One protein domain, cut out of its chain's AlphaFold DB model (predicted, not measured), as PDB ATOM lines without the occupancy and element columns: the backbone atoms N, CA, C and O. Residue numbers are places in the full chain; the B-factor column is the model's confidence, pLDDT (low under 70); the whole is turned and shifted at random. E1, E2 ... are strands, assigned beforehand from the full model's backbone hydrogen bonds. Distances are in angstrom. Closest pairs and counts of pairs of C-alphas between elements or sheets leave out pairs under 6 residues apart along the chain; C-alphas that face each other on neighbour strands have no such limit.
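AT A GLANCE: This is residues 2 to 52 of the 150 residues of a protein of Bacteroidetes bacterium (UniProt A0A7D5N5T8). What shape is this? There is little regular structure: one small twisted sheet, its four strands zigzagging, with unnamed ends at residues 2 to 9 and 42 to 52. What makes it? Of 51 printed residues, 19 are in E1, E2, E3, E4, in sheet order: all strand, a meander, each strand the antiparallel neighbour of the one before. It is loose, radius of gyration of the C-alphas 13.1 A, spanning 35 by 34 by 16 A.

IN THESE COORDINATES: Where does E1 begin? E1, residues 10 to 14, 13.7 A, begins at C-alpha 10 (-9.414, 40.321, -42.637). What follows? E2 is residues 20 to 24, 13.6 A; E3, 27 to 32, 15.7 A; E4, 39 to 41, 6.4 A, ending at C-alpha 41 (-8.534, 55.401, -42.633).

HOW THE PARTS SIT: Which strands pair? Hairpin E1 and E2, at 161 degrees, has N 11 and O 23 within hydrogen-bond range, 2.9 A. Hairpins E2 and E3, and E3 and E4, each at 154 degrees, have N 22 and O 30, 2.9 A, and N 31 and O 40, 2.9 A. What is apart? E4 is apart from E1 and E2.

THE WHOLE: How large? The farthest C-alphas, Ser 16 and Ser 52, are 36.2 A apart. Any cut? The printed part has no cut, no long link between strands, and no printed residue is under 70 in pLDDT.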
ATOM      1  N   GLU A   2      -9.399  34.462 -44.199       83.38
ATOM      2  CA  GLU A   2      -8.196  33.999 -43.496       83.38
ATOM      3  C   GLU A   2      -6.981  33.936 -44.422       83.38
ATOM      4  O   GLU A   2      -7.097  33.690 -45.624       83.38
ATOM      5  N   HIS A   3      -5.807  34.196 -43.857       87.06
ATOM      6  CA  HIS A   3      -4.533  34.078 -44.543       87.06
ATOM      7  C   HIS A   3      -4.212  32.602 -44.805       87.06
ATOM      8  O   HIS A   3      -4.371  31.752 -43.935       87.06
ATOM      9  N   SER A   4      -3.683  32.286 -45.987       84.06
ATOM     10  CA  SER A   4      -3.449  30.894 -46.409       84.06
ATOM     11  C   SER A   4      -2.418  30.134 -45.563       84.06
ATOM     12  O   SER A   4      -2.422  28.908 -45.550       84.06
ATOM     13  N   ALA A   5      -1.533  30.849 -44.865       90.06
ATOM     14  CA  ALA A   5      -0.424  30.259 -44.108       90.06
ATOM     15  C   ALA A   5      -0.421  30.560 -42.595       90.06
ATOM     16  O   ALA A   5       0.511  30.154 -41.905       90.06
ATOM     17  N   ASN A   6      -1.388  31.319 -42.063       92.38
ATOM     18  CA  ASN A   6      -1.454  31.630 -40.627       92.38
ATOM     19  C   ASN A   6      -2.866  32.070 -40.205       92.38
ATOM     20  O   ASN A   6      -3.751  32.209 -41.037       92.38
ATOM     21  N   SER A   7      -3.065  32.316 -38.908       92.94
ATOM     22  CA  SER A   7      -4.361  32.717 -38.344       92.94
ATOM     23  C   SER A   7      -4.724  34.189 -38.559       92.94
ATOM     24  O   SER A   7      -5.751  34.642 -38.046       92.94
ATOM     25  N   ASN A   8      -3.880  34.974 -39.238       95.50
ATOM     26  CA  ASN A   8      -4.242  36.351 -39.532       95.50
ATOM     27  C   ASN A   8      -5.401  36.371 -40.521       95.50
ATOM     28  O   ASN A   8      -5.483  35.541 -41.423       95.50
ATOM     29  N   HIS A   9      -6.285  37.342 -40.377       95.56
ATOM     30  CA  HIS A   9      -7.468  37.431 -41.212       95.56
ATOM     31  C   HIS A   9      -7.912  38.875 -41.372       95.56
ATOM     32  O   HIS A   9      -7.607  39.754 -40.567       95.56
ATOM     33  N   TRP A  10      -8.641  39.109 -42.450       96.88
ATOM     34  CA  TRP A  10      -9.414  40.321 -42.637       96.88
ATOM     35  C   TRP A  10     -10.877  40.060 -42.312       96.88
ATOM     36  O   TRP A  10     -11.461  39.122 -42.865       96.88
ATOM     37  N   ASP A  11     -11.470  40.933 -41.507       95.62
ATOM     38  CA  ASP A  11     -12.907  40.960 -41.260       95.62
ATOM     39  C   ASP A  11     -13.543  42.183 -41.904       95.62
ATOM     40  O   ASP A  11     -13.021  43.302 -41.863       95.62
ATOM     41  N   PHE A  12     -14.712  41.937 -42.485       95.62
ATOM     42  CA  PHE A  12     -15.533  42.931 -43.149       95.62
ATOM     43  C   PHE A  12     -16.952  42.761 -42.640       95.62
ATOM     44  O   PHE A  12     -17.520  41.673 -42.739       95.62
ATOM     45  N   TYR A  13     -17.538  43.829 -42.117       95.75
ATOM     46  CA  TYR A  13     -18.956  43.828 -41.792       95.75
ATOM     47  C   TYR A  13     -19.561  45.202 -42.027       95.75
ATOM     48  O   TYR A  13     -18.888  46.232 -41.964       95.75
ATOM     49  N   VAL A  14     -20.858  45.202 -42.294       97.38
ATOM     50  CA  VAL A  14     -21.656  46.418 -42.380       97.38
ATOM     51  C   VAL A  14     -22.220  46.689 -40.993       97.38
ATOM     52  O   VAL A  14     -22.905  45.838 -40.425       97.38
ATOM     53  N   ASN A  15     -21.880  47.835 -40.406       94.56
ATOM     54  CA  ASN A  15     -22.374  48.185 -39.074       94.56
ATOM     55  C   ASN A  15     -23.862  48.595 -39.113       94.56
ATOM     56  O   ASN A  15     -24.471  48.690 -40.177       94.56
ATOM     57  N   SER A  16     -24.458  48.876 -37.951       95.62
ATOM     58  CA  SER A  16     -25.875  49.267 -37.846       95.62
ATOM     59  C   SER A  16     -26.237  50.548 -38.609       95.62
ATOM     60  O   SER A  16     -27.411  50.794 -38.858       95.62
ATOM     61  N   SER A  17     -25.246  51.364 -38.975       94.88
ATOM     62  CA  SER A  17     -25.412  52.576 -39.783       94.88
ATOM     63  C   SER A  17     -25.226  52.326 -41.283       94.88
ATOM     64  O   SER A  17     -25.270  53.269 -42.066       94.88
ATOM     65  N   GLY A  18     -25.012  51.078 -41.707       95.69
ATOM     66  CA  GLY A  18     -24.835  50.721 -43.114       95.69
ATOM     67  C   GLY A  18     -23.415  50.920 -43.647       95.69
ATOM     68  O   GLY A  18     -23.176  50.642 -44.816       95.69
ATOM     69  N   VAL A  19     -22.465  51.354 -42.814       97.62
ATOM     70  CA  VAL A  19     -21.073  51.620 -43.210       97.62
ATOM     71  C   VAL A  19     -20.267  50.321 -43.213       97.62
ATOM     72  O   VAL A  19     -20.276  49.575 -42.228       97.62
ATOM     73  N   LEU A  20     -19.532  50.066 -44.300       98.12
ATOM     74  CA  LEU A  20     -18.622  48.925 -44.390       98.12
ATOM     75  C   LEU A  20     -17.381  49.200 -43.538       98.12
ATOM     76  O   LEU A  20     -16.660  50.163 -43.779       98.12
ATOM     77  N   THR A  21     -17.120  48.346 -42.553       97.62
ATOM     78  CA  THR A  21     -15.995  48.475 -41.619       97.62
ATOM     79  C   THR A  21     -14.968  47.375 -41.863       97.62
ATOM     80  O   THR A  21     -15.337  46.218 -42.063       97.62
ATOM     81  N   LEU A  22     -13.685  47.748 -41.846       97.75
ATOM     82  CA  LEU A  22     -12.553  46.873 -42.134       97.75
ATOM     83  C   LEU A  22     -11.695  46.671 -40.893       97.75
ATOM     84  O   LEU A  22     -11.220  47.640 -40.290       97.75
ATOM     85  N   TYR A  23     -11.412  45.412 -40.584       96.56
ATOM     86  CA  TYR A  23     -10.465  45.013 -39.552       96.56
ATOM     87  C   TYR A  23      -9.427  44.059 -40.133       96.56
ATOM     88  O   TYR A  23      -9.741  43.207 -40.961       96.56
ATOM     89  N   TYR A  24      -8.186  44.199 -39.677       96.00
ATOM     90  CA  TYR A  24      -7.170  43.166 -39.834       96.00
ATOM     91  C   TYR A  24      -6.867  42.610 -38.452       96.00
ATOM     92  O   TYR A  24      -6.385  43.343 -37.577       96.00
ATOM     93  N   ASN A  25      -7.185  41.334 -38.251       94.38
ATOM     94  CA  ASN A  25      -7.352  40.740 -36.932       94.38
ATOM     95  C   ASN A  25      -8.291  41.627 -36.090       94.38
ATOM     96  O   ASN A  25      -9.350  42.034 -36.547       94.38
ATOM     97  N   THR A  26      -7.879  42.026 -34.888       92.19
ATOM     98  CA  THR A  26      -8.674  42.891 -34.002       92.19
ATOM     99  C   THR A  26      -8.462  44.392 -34.233       92.19
ATOM    100  O   THR A  26      -9.028  45.217 -33.516       92.19
ATOM    101  N   VAL A  27      -7.636  44.782 -35.212       94.06
ATOM    102  CA  VAL A  27      -7.249  46.182 -35.429       94.06
ATOM    103  C   VAL A  27      -8.070  46.791 -36.556       94.06
ATOM    104  O   VAL A  27      -7.921  46.403 -37.716       94.06
ATOM    105  N   GLY A  28      -8.883  47.795 -36.222       95.56
ATOM    106  CA  GLY A  28      -9.627  48.583 -37.204       95.56
ATOM    107  C   GLY A  28      -8.681  49.286 -38.178       95.56
ATOM    108  O   GLY A  28      -7.702  49.914 -37.765       95.56
ATOM    109  N   LYS A  29      -8.948  49.138 -39.476       96.44
ATOM    110  CA  LYS A  29      -8.148  49.732 -40.557       96.44
ATOM    111  C   LYS A  29      -8.837  50.923 -41.202       96.44
ATOM    112  O   LYS A  29      -8.161  51.886 -41.563       96.44
ATOM    113  N   GLY A  30     -10.162  50.900 -41.261       97.00
ATOM    114  CA  GLY A  30     -10.948  52.013 -41.762       97.00
ATOM    115  C   GLY A  30     -12.372  51.611 -42.103       97.00
ATOM    116  O   GLY A  30     -12.826  50.510 -41.779       97.00
ATOM    117  N   THR A  31     -13.067  52.519 -42.772       97.75
ATOM    118  CA  THR A  31     -14.451  52.340 -43.206       97.75
ATOM    119  C   THR A  31     -14.647  52.833 -44.632       97.75
ATOM    120  O   THR A  31     -14.016  53.814 -45.021       97.75
ATOM    121  N   PHE A  32     -15.560  52.217 -45.380       98.12
ATOM    122  CA  PHE A  32     -16.131  52.814 -46.586       98.12
ATOM    123  C   PHE A  32     -17.511  53.373 -46.275       98.12
ATOM    124  O   PHE A  32     -18.397  52.649 -45.810       98.12
ATOM    125  N   ASP A  33     -17.674  54.663 -46.541       97.44
ATOM    126  CA  ASP A  33     -18.963  55.333 -46.475       97.44
ATOM    127  C   ASP A  33     -19.931  54.727 -47.503       97.44
ATOM    128  O   ASP A  33     -19.583  54.517 -48.665       97.44
ATOM    129  N   ASN A  34     -21.153  54.431 -47.070       96.31
ATOM    130  CA  ASN A  34     -22.141  53.715 -47.877       96.31
ATOM    131  C   ASN A  34     -22.842  54.582 -48.927       96.31
ATOM    132  O   ASN A  34     -23.555  54.045 -49.770       96.31
ATOM    133  N   THR A  35     -22.663  55.902 -48.873       96.69
ATOM    134  CA  THR A  35     -23.290  56.841 -49.807       96.69
ATOM    135  C   THR A  35     -22.298  57.280 -50.876       96.69
ATOM    136  O   THR A  35     -22.610  57.298 -52.062       96.69
ATOM    137  N   THR A  36     -21.085  57.628 -50.459       97.19
ATOM    138  CA  THR A  36     -20.041  58.201 -51.316       97.19
ATOM    139  C   THR A  36     -19.020  57.172 -51.789       97.19
ATOM    140  O   THR A  36     -18.265  57.449 -52.717       97.19
ATOM    141  N   GLY A  37     -18.944  56.009 -51.132       96.06
ATOM    142  CA  GLY A  37     -17.858  55.051 -51.338       96.06
ATOM    143  C   GLY A  37     -16.505  55.550 -50.821       96.06
ATOM    144  O   GLY A  37     -15.480  54.933 -51.106       96.06
ATOM    145  N   ALA A  38     -16.462  56.662 -50.078       96.44
ATOM    146  CA  ALA A  38     -15.218  57.233 -49.586       96.44
ATOM    147  C   ALA A  38     -14.582  56.341 -48.515       96.44
ATOM    148  O   ALA A  38     -15.214  55.983 -47.516       96.44
ATOM    149  N   TYR A  39     -13.300  56.030 -48.694       96.69
ATOM    150  CA  TYR A  39     -12.512  55.338 -47.683       96.69
ATOM    151  C   TYR A  39     -12.004  56.310 -46.612       96.69
ATOM    152  O   TYR A  39     -11.322  57.290 -46.918       96.69
ATOM    153  N   THR A  40     -12.268  55.996 -45.345       96.50
ATOM    154  CA  THR A  40     -11.774  56.734 -44.177       96.50
ATOM    155  C   THR A  40     -10.845  55.842 -43.360       96.50
ATOM    156  O   THR A  40     -11.282  54.862 -42.758       96.50
ATOM    157  N   ALA A  41      -9.554  56.176 -43.337       96.25
ATOM    158  CA  ALA A  41      -8.534  55.401 -42.633       96.25
ATOM    159  C   ALA A  41      -8.528  55.685 -41.120       96.25
ATOM    160  O   ALA A  41      -8.661  56.829 -40.679       96.25
ATOM    161  N   THR A  42      -8.293  54.652 -40.308       96.31
ATOM    162  CA  THR A  42      -8.089  54.810 -38.861       96.31
ATOM    163  C   THR A  42      -6.814  55.616 -38.578       96.31
ATOM    164  O   THR A  42      -5.731  55.265 -39.040       96.31
ATOM    165  N   SER A  43      -6.919  56.700 -37.796       96.44
ATOM    166  CA  SER A  43      -5.814  57.660 -37.603       96.44
ATOM    167  C   SER A  43      -5.645  58.166 -36.156       96.44
ATOM    168  O   SER A  43      -4.898  59.118 -35.920       96.44
ATOM    169  N   ASP A  44      -6.299  57.531 -35.178       96.56
ATOM    170  CA  ASP A  44      -6.210  57.905 -33.756       96.56
ATOM    171  C   ASP A  44      -4.760  57.825 -33.241       96.56
ATOM    172  O   ASP A  44      -4.051  56.845 -33.486       96.56
ATOM    173  N   ARG A  45      -4.314  58.850 -32.501       96.25
ATOM    174  CA  ARG A  45      -2.964  58.925 -31.921       96.25
ATOM    175  C   ARG A  45      -2.635  57.722 -31.036       96.25
ATOM    176  O   ARG A  45      -1.487  57.295 -31.023       96.25
ATOM    177  N   ARG A  46      -3.620  57.156 -30.331       95.94
ATOM    178  CA  ARG A  46      -3.445  55.983 -29.451       95.94
ATOM    179  C   ARG A  46      -3.058  54.715 -30.210       95.94
ATOM    180  O   ARG A  46      -2.592  53.762 -29.599       95.94
ATOM    181  N   LEU A  47      -3.264  54.700 -31.525       94.88
ATOM    182  CA  LEU A  47      -2.958  53.575 -32.407       94.88
ATOM    183  C   LEU A  47      -1.646  53.782 -33.179       94.88
ATOM    184  O   LEU A  47      -1.344  53.018 -34.094       94.88
ATOM    185  N   LYS A  48      -0.869  54.817 -32.834       95.94
ATOM    186  CA  LYS A  48       0.390  55.178 -33.493       95.94
ATOM    187  C   LYS A  48       1.541  55.160 -32.489       95.94
ATOM    188  O   LYS A  48       1.372  55.516 -31.327       95.94
ATOM    189  N   LYS A  49       2.724  54.776 -32.961       97.62
ATOM    190  CA  LYS A  49       3.992  54.786 -32.220       97.62
ATOM    191  C   LYS A  49       5.083  55.415 -33.085       97.62
ATOM    192  O   LYS A  49       4.845  55.629 -34.271       97.62
ATOM    193  N   ASP A  50       6.229  55.726 -32.482       97.38
ATOM    194  CA  ASP A  50       7.403  56.268 -33.184       97.38
ATOM    195  C   ASP A  50       7.071  57.542 -33.993       97.38
ATOM    196  O   ASP A  50       7.412  57.692 -35.162       97.38
ATOM    197  N   ILE A  51       6.317  58.455 -33.363       97.56
ATOM    198  CA  ILE A  51       5.724  59.624 -34.025       97.56
ATOM    199  C   ILE A  51       6.762  60.744 -34.156       97.56
ATOM    200  O   ILE A  51       7.181  61.322 -33.154       97.56
ATOM    201  N   SER A  52       7.087  61.116 -35.394       96.62
ATOM    202  CA  SER A  52       7.859  62.314 -35.732       96.62
ATOM    203  C   SER A  52       7.097  63.202 -36.715       96.62
ATOM    204  O   SER A  52       6.220  62.744 -37.451       96.62
TER     205      SER A  52